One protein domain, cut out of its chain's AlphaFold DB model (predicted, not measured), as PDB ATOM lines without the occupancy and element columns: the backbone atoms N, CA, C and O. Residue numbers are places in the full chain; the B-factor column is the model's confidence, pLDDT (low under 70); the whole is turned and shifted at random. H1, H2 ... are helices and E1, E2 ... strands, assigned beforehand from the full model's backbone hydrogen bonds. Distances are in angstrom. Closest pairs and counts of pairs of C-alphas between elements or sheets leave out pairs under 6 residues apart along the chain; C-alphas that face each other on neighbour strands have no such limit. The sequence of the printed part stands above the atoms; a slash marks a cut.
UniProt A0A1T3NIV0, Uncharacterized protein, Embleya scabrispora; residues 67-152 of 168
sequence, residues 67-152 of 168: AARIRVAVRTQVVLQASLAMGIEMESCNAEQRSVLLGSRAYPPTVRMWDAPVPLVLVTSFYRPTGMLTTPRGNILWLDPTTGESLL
ATOM      1  N   ALA A  67      25.595 -24.726 -30.839       97.12
ATOM      2  CA  ALA A  67      25.976 -25.962 -31.508       97.12
ATOM      3  C   ALA A  67      26.843 -25.715 -32.759       97.12
ATOM      4  O   ALA A  67      27.717 -26.526 -33.064       97.12
ATOM      5  N   ALA A  68      26.622 -24.616 -33.486       97.69
ATOM      6  CA  ALA A  68      27.440 -24.235 -34.636       97.69
ATOM      7  C   ALA A  68      28.858 -23.828 -34.212       97.69
ATOM      8  O   ALA A  68      29.815 -24.303 -34.817       97.69
ATOM      9  N   ARG A  69      29.010 -23.063 -33.118       98.06
ATOM     10  CA  ARG A  69      30.323 -22.737 -32.533       98.06
ATOM     11  C   ARG A  69      31.111 -23.987 -32.151       98.06
ATOM     12  O   ARG A  69      32.283 -24.099 -32.496       98.06
ATOM     13  N   ILE A  70      30.462 -24.959 -31.505       97.31
ATOM     14  CA  ILE A  70      31.106 -26.237 -31.157       97.31
ATOM     15  C   ILE A  70      31.551 -26.981 -32.424       97.31
ATOM     16  O   ILE A  70      32.667 -27.489 -32.470       97.31
ATOM     17  N   ARG A  71      30.716 -27.021 -33.473       96.75
ATOM     18  CA  ARG A  71      31.080 -27.658 -34.752       96.75
ATOM     19  C   ARG A  71      32.286 -26.995 -35.417       96.75
ATOM     20  O   ARG A  71      33.151 -27.721 -35.901       96.75
ATOM     21  N   VAL A  72      32.356 -25.660 -35.407       96.88
ATOM     22  CA  VAL A  72      33.532 -24.913 -35.878       96.88
ATOM     23  C   VAL A  72      34.763 -25.339 -35.083       96.88
ATOM     24  O   VAL A  72      35.713 -25.837 -35.675       96.88
ATOM     25  N   ALA A  73      34.719 -25.250 -33.750       97.62
ATOM     26  CA  ALA A  73      35.859 -25.591 -32.900       97.62
ATOM     27  C   ALA A  73      36.341 -27.040 -33.102       97.62
ATOM     28  O   ALA A  73      37.540 -27.277 -33.207       97.62
ATOM     29  N   VAL A  74      35.429 -28.010 -33.228       96.62
ATOM     30  CA  VAL A  74      35.779 -29.420 -33.483       96.62
ATOM     31  C   VAL A  74      36.414 -29.613 -34.861       96.62
ATOM     32  O   VAL A  74      37.409 -30.323 -34.986       96.62
ATOM     33  N   ARG A  75      35.884 -28.979 -35.913       95.62
ATOM     34  CA  ARG A  75      36.493 -29.061 -37.251       95.62
ATOM     35  C   ARG A  75      37.876 -28.413 -37.263       95.62
ATOM     36  O   ARG A  75      38.821 -29.011 -37.776       95.62
ATOM     37  N   THR A  76      37.999 -27.231 -36.664       96.00
ATOM     38  CA  THR A  76      39.276 -26.534 -36.506       96.00
ATOM     39  C   THR A  76      40.273 -27.383 -35.730       96.00
ATOM     40  O   THR A  76      41.420 -27.470 -36.149       96.00
ATOM     41  N   GLN A  77      39.846 -28.064 -34.662       97.19
ATOM     42  CA  GLN A  77      40.700 -28.966 -33.890       97.19
ATOM     43  C   GLN A  77      41.346 -30.027 -34.782       97.19
ATOM     44  O   GLN A  77      42.554 -30.225 -34.713       97.19
ATOM     45  N   VAL A  78      40.557 -30.699 -35.627       95.38
ATOM     46  CA  VAL A  78      41.060 -31.753 -36.522       95.38
ATOM     47  C   VAL A  78      42.100 -31.193 -37.487       95.38
ATOM     48  O   VAL A  78      43.199 -31.732 -37.602       95.38
ATOM     49  N   VAL A  79      41.757 -30.095 -38.158       94.69
ATOM     50  CA  VAL A  79      42.608 -29.464 -39.170       94.69
ATOM     51  C   VAL A  79      43.904 -28.932 -38.562       94.69
ATOM     52  O   VAL A  79      44.989 -29.222 -39.062       94.69
ATOM     53  N   LEU A  80      43.800 -28.168 -37.473       95.56
ATOM     54  CA  LEU A  80      44.945 -27.548 -36.819       95.56
ATOM     55  C   LEU A  80      45.868 -28.606 -36.222       95.56
ATOM     56  O   LEU A  80      47.081 -28.524 -36.388       95.56
ATOM     57  N   GLN A  81      45.307 -29.637 -35.584       96.75
ATOM     58  CA  GLN A  81      46.111 -30.719 -35.034       96.75
ATOM     59  C   GLN A  81      46.892 -31.460 -36.119       96.75
ATOM     60  O   GLN A  81      48.062 -31.773 -35.902       96.75
ATOM     61  N   ALA A  82      46.266 -31.725 -37.270       94.19
ATOM     62  CA  ALA A  82      46.937 -32.352 -38.403       94.19
ATOM     63  C   ALA A  82      48.073 -31.467 -38.935       94.19
ATOM     64  O   ALA A  82      49.176 -31.962 -39.137       94.19
ATOM     65  N   SER A  83      47.836 -30.159 -39.084       93.88
ATOM     66  CA  SER A  83      48.869 -29.213 -39.521       93.88
ATOM     67  C   SER A  83      50.055 -29.156 -38.557       93.88
ATOM     68  O   SER A  83      51.196 -29.135 -39.005       93.88
ATOM     69  N   LEU A  84      49.807 -29.160 -37.246       94.69
ATOM     70  CA  LEU A  84      50.860 -29.168 -36.227       94.69
ATOM     71  C   LEU A  84      51.644 -30.487 -36.212       94.69
ATOM     72  O   LEU A  84      52.853 -30.488 -36.013       94.69
ATOM     73  N   ALA A  85      50.972 -31.614 -36.461       93.44
ATOM     74  CA  ALA A  85      51.606 -32.932 -36.506       93.44
ATOM     75  C   ALA A  85      52.521 -33.140 -37.730       93.44
ATOM     76  O   ALA A  85      53.246 -34.131 -37.775       93.44
ATOM     77  N   MET A  86      52.502 -32.227 -38.708       91.56
ATOM     78  CA  MET A  86      53.435 -32.219 -39.842       91.56
ATOM     79  C   MET A  86      54.755 -31.489 -39.536       91.56
ATOM     80  O   MET A  86      55.656 -31.506 -40.373       91.56
ATOM     81  N   GLY A  87      54.867 -30.830 -38.377       91.06
ATOM     82  CA  GLY A  87      56.073 -30.117 -37.953       91.06
ATOM     83  C   GLY A  87      57.215 -31.044 -37.524       91.06
ATOM     84  O   GLY A  87      57.000 -32.206 -37.167       91.06
ATOM     85  N   ILE A  88      58.440 -30.511 -37.517       86.50
ATOM     86  CA  ILE A  88      59.659 -31.243 -37.127       86.50
ATOM     87  C   ILE A  88      59.624 -31.690 -35.658       86.50
ATOM     88  O   ILE A  88      60.202 -32.706 -35.279       86.50
ATOM     89  N   GLU A  89      58.865 -30.987 -34.819       91.94
ATOM     90  CA  GLU A  89      58.653 -31.300 -33.407       91.94
ATOM     91  C   GLU A  89      58.027 -32.692 -33.195       91.94
ATOM     92  O   GLU A  89      58.214 -33.313 -32.142       91.94
ATOM     93  N   MET A  90      57.327 -33.228 -34.200       94.44
ATOM     94  CA  MET A  90      56.739 -34.570 -34.169       94.44
ATOM     95  C   MET A  90      57.799 -35.686 -34.080       94.44
ATOM     96  O   MET A  90      57.545 -36.769 -33.529       94.44
ATOM     97  N   GLU A  91      59.021 -35.431 -34.555       93.88
ATOM     98  CA  GLU A  91      60.149 -36.367 -34.467       93.88
ATOM     99  C   GLU A  91      60.593 -36.599 -33.018       93.88
ATOM    100  O   GLU A  91      61.028 -37.697 -32.672       93.88
ATOM    101  N   SER A  92      60.386 -35.608 -32.147       96.00
ATOM    102  CA  SER A  92      60.720 -35.681 -30.720       96.00
ATOM    103  C   SER A  92      59.618 -36.319 -29.861       96.00
ATOM    104  O   SER A  92      59.819 -36.545 -28.670       96.00
ATOM    105  N   CYS A  93      58.449 -36.621 -30.437       97.19
ATOM    106  CA  CYS A  93      57.354 -37.262 -29.712       97.19
ATOM    107  C   CYS A  93      57.603 -38.767 -29.519       97.19
ATOM    108  O   CYS A  93      58.012 -39.468 -30.446       97.19
ATOM    109  N   ASN A  94      57.283 -39.300 -28.341       97.31
ATOM    110  CA  ASN A  94      57.301 -40.745 -28.100       97.31
ATOM    111  C   ASN A  94      56.081 -41.448 -28.740       97.31
ATOM    112  O   ASN A  94      55.173 -40.808 -29.274       97.31
ATOM    113  N   ALA A  95      56.040 -42.784 -28.697       97.00
ATOM    114  CA  ALA A  95      54.969 -43.560 -29.329       97.00
ATOM    115  C   ALA A  95      53.562 -43.250 -28.772       97.00
ATOM    116  O   ALA A  95      52.603 -43.188 -29.541       97.00
ATOM    117  N   GLU A  96      53.435 -43.016 -27.464       96.56
ATOM    118  CA  GLU A  96      52.163 -42.678 -26.816       96.56
ATOM    119  C   GLU A  96      51.679 -41.285 -27.238       96.56
ATOM    120  O   GLU A  96      50.542 -41.122 -27.681       96.56
ATOM    121  N   GLN A  97      52.569 -40.293 -27.208       97.38
ATOM    122  CA  GLN A  97      52.286 -38.933 -27.664       97.38
ATOM    123  C   GLN A  97      51.869 -38.932 -29.141       97.38
ATOM    124  O   GLN A  97      50.857 -38.333 -29.506       97.38
ATOM    125  N   ARG A  98      52.582 -39.673 -29.998       96.62
ATOM    126  CA  ARG A  98      52.210 -39.817 -31.414       96.62
ATOM    127  C   ARG A  98      50.842 -40.472 -31.583       96.62
ATOM    128  O   ARG A  98      50.057 -40.013 -32.408       96.62
ATOM    129  N   SER A  99      50.533 -41.501 -30.792       96.25
ATOM    130  CA  SER A  99      49.223 -42.160 -30.814       96.25
ATOM    131  C   SER A  99      48.091 -41.190 -30.468       96.25
ATOM    132  O   SER A  99      47.069 -41.172 -31.152       96.25
ATOM    133  N   VAL A 100      48.285 -40.318 -29.474       96.88
ATOM    134  CA  VAL A 100      47.299 -39.284 -29.128       96.88
ATOM    135  C   VAL A 100      47.183 -38.234 -30.239       96.88
ATOM    136  O   VAL A 100      46.066 -37.916 -30.660       96.88
ATOM    137  N   LEU A 101      48.302 -37.719 -30.761       96.50
ATOM    138  CA  LEU A 101      48.335 -36.686 -31.810       96.50
ATOM    139  C   LEU A 101      47.698 -37.145 -33.128       96.50
ATOM    140  O   LEU A 101      46.970 -36.369 -33.743       96.50
ATOM    141  N   LEU A 102      47.922 -38.400 -33.523       95.00
ATOM    142  CA  LEU A 102      47.420 -38.988 -34.772       95.00
ATOM    143  C   LEU A 102      46.107 -39.765 -34.594       95.00
ATOM    144  O   LEU A 102      45.523 -40.239 -35.567       95.00
ATOM    145  N   GLY A 103      45.652 -39.924 -33.351       93.88
ATOM    146  CA  GLY A 103      44.442 -40.662 -33.022       93.88
ATOM    147  C   GLY A 103      43.168 -40.000 -33.547       93.88
ATOM    148  O   GLY A 103      43.123 -38.814 -33.880       93.88
ATOM    149  N   SER A 104      42.083 -40.775 -33.561       92.38
ATOM    150  CA  SER A 104      40.757 -40.269 -33.928       92.38
ATOM    151  C   SER A 104      40.340 -39.076 -33.056       92.38
ATOM    152  O   SER A 104      40.684 -38.984 -31.876       92.38
ATOM    153  N   ARG A 105      39.565 -38.162 -33.646       92.12
ATOM    154  CA  ARG A 105      38.901 -37.044 -32.953       92.12
ATOM    155  C   ARG A 105      37.389 -37.233 -32.846       92.12
ATOM    156  O   ARG A 105      36.678 -36.300 -32.493       92.12
ATOM    157  N   ALA A 106      36.894 -38.444 -33.124       90.31
ATOM    158  CA  ALA A 106      35.497 -38.803 -32.870       90.31
ATOM    159  C   ALA A 106      35.140 -38.690 -31.378       90.31
ATOM    160  O   ALA A 106      34.004 -38.370 -31.036       90.31
ATOM    161  N   TYR A 107      36.130 -38.903 -30.506       90.88
ATOM    162  CA  TYR A 107      36.048 -38.659 -29.073       90.88
ATOM    163  C   TYR A 107      37.155 -37.678 -28.658       90.88
ATOM    164  O   TYR A 107      38.254 -37.741 -29.220       90.88
ATOM    165  N   PRO A 108      36.904 -36.778 -27.690       93.88
ATOM    166  CA  PRO A 108      37.938 -35.879 -27.195       93.88
ATOM    167  C   PRO A 108      39.083 -36.672 -26.534       93.88
ATOM    168  O   PRO A 108      38.809 -37.621 -25.793       93.88
ATOM    169  N   PRO A 109      40.357 -36.300 -26.762       94.50
ATOM    170  CA  PRO A 109      41.492 -36.965 -26.126       94.50
ATOM    171  C   PRO A 109      41.396 -36.941 -24.596       94.50
ATOM    172  O   PRO A 109      41.167 -35.898 -23.998       94.50
ATOM    173  N   THR A 110      41.603 -38.078 -23.935       94.69
ATOM    174  CA  THR A 110      41.618 -38.131 -22.465       94.69
ATOM    175  C   THR A 110      43.050 -38.298 -21.980       94.69
ATOM    176  O   THR A 110      43.587 -39.400 -21.982       94.69
ATOM    177  N   VAL A 111      43.667 -37.192 -21.569       95.12
ATOM    178  CA  VAL A 111      45.011 -37.158 -20.974       95.12
ATOM    179  C   VAL A 111      44.969 -36.345 -19.682       95.12
ATOM    180  O   VAL A 111      44.128 -35.465 -19.531       95.12
ATOM    181  N   ARG A 112      45.851 -36.636 -18.720       95.19
ATOM    182  CA  ARG A 112      45.960 -35.829 -17.484       95.19
ATOM    183  C   ARG A 112      46.972 -34.697 -17.637       95.19
ATOM    184  O   ARG A 112      46.772 -33.599 -17.120       95.19
ATOM    185  N   MET A 113      48.070 -34.985 -18.322       96.75
ATOM    186  CA  MET A 113      49.176 -34.075 -18.566       96.75
ATOM    187  C   MET A 113      49.641 -34.270 -20.000       96.75
ATOM    188  O   MET A 113      49.690 -35.403 -20.471       96.75
ATOM    189  N   TRP A 114      49.938 -33.170 -20.676       97.94
ATOM    190  CA  TRP A 114      50.458 -33.159 -22.027       97.94
ATOM    191  C   TRP A 114      51.804 -32.444 -22.054       97.94
ATOM    192  O   TRP A 114      51.879 -31.222 -21.936       97.94
ATOM    193  N   ASP A 115      52.866 -33.224 -22.177       97.50
ATOM    194  CA  ASP A 115      54.259 -32.780 -22.140       97.50
ATOM    195  C   ASP A 115      54.963 -32.925 -23.499       97.50
ATOM    196  O   ASP A 115      56.175 -32.742 -23.592       97.50
ATOM    197  N   ALA A 116      54.214 -33.241 -24.560       97.56
ATOM    198  CA  ALA A 116      54.793 -33.377 -25.887       97.56
ATOM    199  C   ALA A 116      55.249 -32.013 -26.445       97.56
ATOM    200  O   ALA A 116      54.607 -30.987 -26.182       97.56
ATOM    201  N   PRO A 117      56.302 -31.996 -27.284       96.56
ATOM    202  CA  PRO A 117      56.742 -30.788 -27.987       96.56
ATOM    203  C   PRO A 117      55.660 -30.187 -28.894       96.56
ATOM    204  O   PRO A 117      55.524 -28.969 -28.981       96.56
ATOM    205  N   VAL A 118      54.845 -31.037 -29.528       97.38
ATOM    206  CA  VAL A 118      53.704 -30.606 -30.346       97.38
ATOM    207  C   VAL A 118      52.513 -30.289 -29.430       97.38
ATOM    208  O   VAL A 118      52.111 -31.160 -28.648       97.38
ATOM    209  N   PRO A 119      51.902 -29.092 -29.521       97.56
ATOM    210  CA  PRO A 119      50.749 -28.764 -28.697       97.56
ATOM    211  C   PRO A 119      49.543 -29.650 -29.032       97.56
ATOM    212  O   PRO A 119      49.249 -29.934 -30.199       97.56
ATOM    213  N   LEU A 120      48.818 -30.064 -27.991       98.06
ATOM    214  CA  LEU A 120      47.543 -30.759 -28.144       98.06
ATOM    215  C   LEU A 120      46.429 -29.728 -28.315       98.06
ATOM    216  O   LEU A 120      46.211 -28.894 -27.437       98.06
ATOM    217  N   VAL A 121      45.706 -29.791 -29.429       98.25
ATOM    218  CA  VAL A 121      44.577 -28.894 -29.698       98.25
ATOM    219  C   VAL A 121      43.319 -29.476 -29.068       98.25
ATOM    220  O   VAL A 121      42.918 -30.593 -29.407       98.25
ATOM    221  N   LEU A 122      42.672 -28.730 -28.173       98.19
ATOM    222  CA  LEU A 122      41.501 -29.178 -27.419       98.19
ATOM    223  C   LEU A 122      40.360 -28.157 -27.463       98.19
ATOM    224  O   LEU A 122      40.586 -26.956 -27.547       98.19
ATOM    225  N   VAL A 123      39.119 -28.642 -27.358       98.12
ATOM    226  CA  VAL A 123      37.908 -27.806 -27.310       98.12
ATOM    227  C   VAL A 123      37.392 -27.733 -25.874       98.12
ATOM    228  O   VAL A 123      37.097 -28.772 -25.278       98.12
ATOM    229  N   THR A 124      37.254 -26.523 -25.326       97.94
ATOM    230  CA  THR A 124      36.931 -26.296 -23.900       97.94
ATOM    231  C   THR A 124      35.626 -26.969 -23.466       97.94
ATOM    232  O   THR A 124      35.564 -27.529 -22.376       97.94
ATOM    233  N   SER A 125      34.601 -27.008 -24.327       97.12
ATOM    234  CA  SER A 125      33.271 -27.547 -23.991       97.12
ATOM    235  C   SER A 125      33.238 -29.032 -23.618       97.12
ATOM    236  O   SER A 125      32.242 -29.485 -23.060       97.12
ATOM    237  N   PHE A 126      34.290 -29.802 -23.906       97.00
ATOM    238  CA  PHE A 126      34.366 -31.209 -23.499       97.00
ATOM    239  C   PHE A 126      34.937 -31.407 -22.090       97.00
ATOM    240  O   PHE A 126      34.711 -32.457 -21.483       97.00
ATOM    241  N   TYR A 127      35.617 -30.399 -21.545       97.56
ATOM    242  CA  TYR A 127      36.340 -30.475 -20.279       97.56
ATOM    243  C   TYR A 127      35.690 -29.602 -19.210       97.56
ATOM    244  O   TYR A 127      35.009 -28.618 -19.501       97.56
ATOM    245  N   ARG A 128      35.900 -29.962 -17.946       96.19
ATOM    246  CA  ARG A 128      35.416 -29.187 -16.802       96.19
ATOM    247  C   ARG A 128      35.955 -27.741 -16.843       96.19
ATOM    248  O   ARG A 128      37.088 -27.527 -17.277       96.19
ATOM    249  N   PRO A 129      35.172 -26.752 -16.368       94.00
ATOM    250  CA  PRO A 129      33.900 -26.906 -15.648       94.00
ATOM    251  C   PRO A 129      32.670 -27.123 -16.544       94.00
ATOM    252  O   PRO A 129      31.636 -27.541 -16.038       94.00
ATOM    253  N   THR A 130      32.769 -26.865 -17.847       92.06
ATOM    254  CA  THR A 130      31.616 -26.897 -18.762       92.06
ATOM    255  C   THR A 130      31.254 -28.316 -19.203       92.06
ATOM    256  O   THR A 130      30.079 -28.668 -19.285       92.06
ATOM    257  N   GLY A 131      32.264 -29.130 -19.499       94.00
ATOM    258  CA  GLY A 131      32.123 -30.519 -19.921       94.00
ATOM    259  C   GLY A 131      32.368 -31.529 -18.801       94.00
ATOM    260  O   GLY A 131      32.517 -31.191 -17.626       94.00
ATOM    261  N   MET A 132      32.418 -32.807 -19.177       95.69
ATOM    262  CA  MET A 132      32.519 -33.920 -18.224       95.69
ATOM    263  C   MET A 132      33.954 -34.410 -18.003       95.69
ATOM    264  O   MET A 132      34.235 -34.999 -16.958       95.69
ATOM    265  N   LEU A 133      34.859 -34.165 -18.955       96.88
ATOM    266  CA  LEU A 133      36.234 -34.653 -18.887       96.88
ATOM    267  C   LEU A 133      37.083 -33.815 -17.930       96.88
ATOM    268  O   LEU A 133      36.874 -32.614 -17.756       96.88
ATOM    269  N   THR A 134      38.078 -34.448 -17.313       96.50
ATOM    270  CA  THR A 134      39.047 -33.741 -16.468       96.50
ATOM    271  C   THR A 134      39.939 -32.868 -17.335       96.50
ATOM    272  O   THR A 134      40.483 -33.353 -18.319       96.50
ATOM    273  N   THR A 135      40.110 -31.603 -16.959       97.00
ATOM    274  CA  THR A 135      40.940 -30.648 -17.700       97.00
ATOM    275  C   THR A 135      42.416 -31.063 -17.648       97.00
ATOM    276  O   THR A 135      42.993 -31.090 -16.553       97.00
ATOM    277  N   PRO A 136      43.046 -31.389 -18.791       96.69
ATOM    278  CA  PRO A 136      44.474 -31.663 -18.842       96.69
ATOM    279  C   PRO A 136      45.309 -30.412 -18.562       96.69
ATOM    280  O   PRO A 136      44.854 -29.280 -18.730       96.69
ATOM    281  N   ARG A 137      46.566 -30.624 -18.163       97.12
ATOM    282  CA  ARG A 137      47.588 -29.573 -18.018       97.12
ATOM    283  C   ARG A 137      48.708 -29.753 -19.038       97.12
ATOM    284  O   ARG A 137      48.926 -30.871 -19.491       97.12
ATOM    285  N   GLY A 138      49.464 -28.692 -19.314       97.50
ATOM    286  CA  GLY A 138      50.681 -28.746 -20.128       97.50
ATOM    287  C   GLY A 138      50.558 -27.984 -21.446       97.50
ATOM    288  O   GLY A 138      49.868 -26.968 -21.499       97.50
ATOM    289  N   ASN A 139      51.246 -28.460 -22.485       97.50
ATOM    290  CA  ASN A 139      51.363 -27.795 -23.785       97.50
ATOM    291  C   ASN A 139      50.073 -27.931 -24.618       97.50
ATOM    292  O   ASN A 139      49.945 -28.803 -25.475       97.50
ATOM    293  N   ILE A 140      49.070 -27.108 -24.313       97.88
ATOM    294  CA  ILE A 140      47.721 -27.232 -24.871       97.88
ATOM    295  C   ILE A 140      47.323 -25.945 -25.583       97.88
ATOM    296  O   ILE A 140      47.434 -24.854 -25.022       97.88
ATOM    297  N   LEU A 141      46.775 -26.093 -26.786       98.00
ATOM    298  CA  LEU A 141      46.100 -25.025 -27.511       98.00
ATOM    299  C   LEU A 141      44.588 -25.195 -27.340       98.00
ATOM    300  O   LEU A 141      44.015 -26.207 -27.749       98.00
ATOM    301  N   TRP A 142      43.937 -24.208 -26.728       98.06
ATOM    302  CA  TRP A 142      42.505 -24.253 -26.438       98.06
ATOM    303  C   TRP A 142      41.686 -23.513 -27.493       98.06
ATOM    304  O   TRP A 142      41.951 -22.353 -27.792       98.06
ATOM    305  N   LEU A 143      40.644 -24.172 -27.993       98.44
ATOM    306  CA  LEU A 143      39.572 -23.580 -28.787       98.44
ATOM    307  C   LEU A 143      38.335 -23.436 -27.901       98.44
ATOM    308  O   LEU A 143      37.866 -24.430 -27.336       98.44
ATOM    309  N   ASP A 144      37.800 -22.221 -27.784       98.25
ATOM    310  CA  ASP A 144      36.742 -21.916 -26.817       98.25
ATOM    311  C   ASP A 144      35.421 -21.485 -27.471       98.25
ATOM    312  O   ASP A 144      35.189 -20.296 -27.681       98.25
ATOM    313  N   PRO A 145      34.496 -22.415 -27.759       98.06
ATOM    314  CA  PRO A 145      33.224 -22.092 -28.399       98.06
ATOM    315  C   PRO A 145      32.138 -21.586 -27.428       98.06
ATOM    316  O   PRO A 145      30.969 -21.515 -27.824       98.06
ATOM    317  N   THR A 146      32.474 -21.262 -26.171       97.00
ATOM    318  CA  THR A 146      31.498 -20.860 -25.141       97.00
ATOM    319  C   THR A 146      30.651 -19.669 -25.603       97.00
ATOM    320  O   THR A 146      29.418 -19.758 -25.661       97.00
ATOM    321  N   THR A 147      31.301 -18.592 -26.040       97.12
ATOM    322  CA  THR A 147      30.670 -17.413 -26.643       97.12
ATOM    323  C   THR A 147      31.214 -17.172 -28.051       97.12
ATOM    324  O   THR A 147      32.145 -17.836 -28.505       97.12
ATOM    325  N   GLY A 148      30.595 -16.246 -28.791       96.81
ATOM    326  CA  GLY A 148      31.146 -15.816 -30.077       96.81
ATOM    327  C   GLY A 148      32.518 -15.164 -29.922       96.81
ATOM    328  O   GLY A 148      33.449 -15.501 -30.644       96.81
ATOM    329  N   GLU A 149      32.647 -14.286 -28.930       96.75
ATOM    330  CA  GLU A 149      33.891 -13.592 -28.609       96.75
ATOM    331  C   GLU A 149      35.009 -14.569 -28.232       96.75
ATOM    332  O   GLU A 149      36.067 -14.542 -28.854       96.75
ATOM    333  N   SER A 150      34.758 -15.502 -27.303       98.00
ATOM    334  CA  SER A 150      35.762 -16.497 -26.901       98.00
ATOM    335  C   SER A 150      36.198 -17.372 -28.078       98.00
ATOM    336  O   SER A 150      37.382 -17.694 -28.214       98.00
ATOM    337  N   LEU A 151      35.258 -17.713 -28.971       98.19
ATOM    338  CA  LEU A 151      35.566 -18.485 -30.169       98.19
ATOM    339  C   LEU A 151      36.507 -17.691 -31.067       98.19
ATOM    340  O   LEU A 151      37.574 -18.190 -31.410       98.19
ATOM    341  N   LEU A 152      36.143 -16.456 -31.412       97.44
ATOM    342  CA  LEU A 152      36.947 -15.615 -32.291       97.44
ATOM    343  C   LEU A 152      38.345 -15.359 -31.710       97.44
ATOM    344  O   LEU A 152      39.338 -15.540 -32.414       97.44
TER     345      LEU A 152
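Overview. This is residues 67 to 152 of the 168 residues of an uncharacterized protein of Embleya scabrispora (UniProt A0A1T3NIV0). One long helix, H1, runs along one side of a small two-stranded sheet, E1 and E2, which lies in the middle of the domain, while long loops within residues 103 to 119 and 124 to 139 fold out and back, much of them on the side of the strands away from H1. The short helices sit toward the two ends of the long axis, H2 and H3 near the last residues of H1 and H4 near its first. The printed part has 86 residues, with four named helices and two named strands in the order H1 H2 H3 E1 E2 H4; the sheet has the order E1, E2 and is parallel, and the class is mostly helix. The whole is compact, with a radius of gyration of the C-alphas of 12.6 A, and its outline is only just elongated, spanning 36 by 24 by 21 A.

Arrangement. Begin with the sheet, where E1, residues 120 to 123, and E2, residues 140 to 143, are parallel neighbours at 29 degrees. Look at N 141 and O 120, 2.9 A apart, and at N 143 and O 122, 2.8 A apart, both within hydrogen-bond range. Next find H1, residues 67 to 85: it has 9 pairs of C-alphas within 8 A with E1, the closest being those of Gln 77 and Val 121, 5.7 A apart. At residues 81 to 85 alone, H1 touches H3, residues 95 to 102, at a steep tilt of 48 degrees, opposite ways; the closest C-alphas are those of Ala 85 and Leu 101, 6.8 A. H2, residues 88 to 92, is close to H3 but not clearly touching it, with the C-alphas of Met 90 and Arg 98 closest at 7.5 A. H1 and H2 meet only through their link. With residues 69 to 73 alone, H1 only just touches H4, residues 148 to 152, with 3 pairs of C-alphas within 8 A; the closest are those of Arg 69 and Leu 151, 7.2 A. H2 and H4 are apart. Every O i to N i+4 pair is within hydrogen-bond range in H1, H3 and H4; H2 has 0 of 1, but 2 of 2 O i to N i+3 pairs.

Along the chain. Find C-alpha 120 at (47.543, -30.759, -28.144), from which E1 runs 10.1 A; E2 covers 9.8 A. C-alpha 67 at (25.976, -25.962, -31.508) begins H1, which runs 27.0 A to C-alpha 85. H2 measures 7.9 A and H3 10.4 A. H4 measures 6.2 A and ends at C-alpha 152 at (36.947, -15.615, -32.291).

Size, cuts and confidence. The two C-alphas farthest apart are those of Ala 95 and Glu 149, 36.6 A. The links H3 to E1, 17 residues, and E1 to E2, 16 residues, are long; within them residues 113 to 114 pair with residues 137 to 138, parallel. The printed part has no cut, its mean pLDDT is 96.0, and no printed residue is under 70.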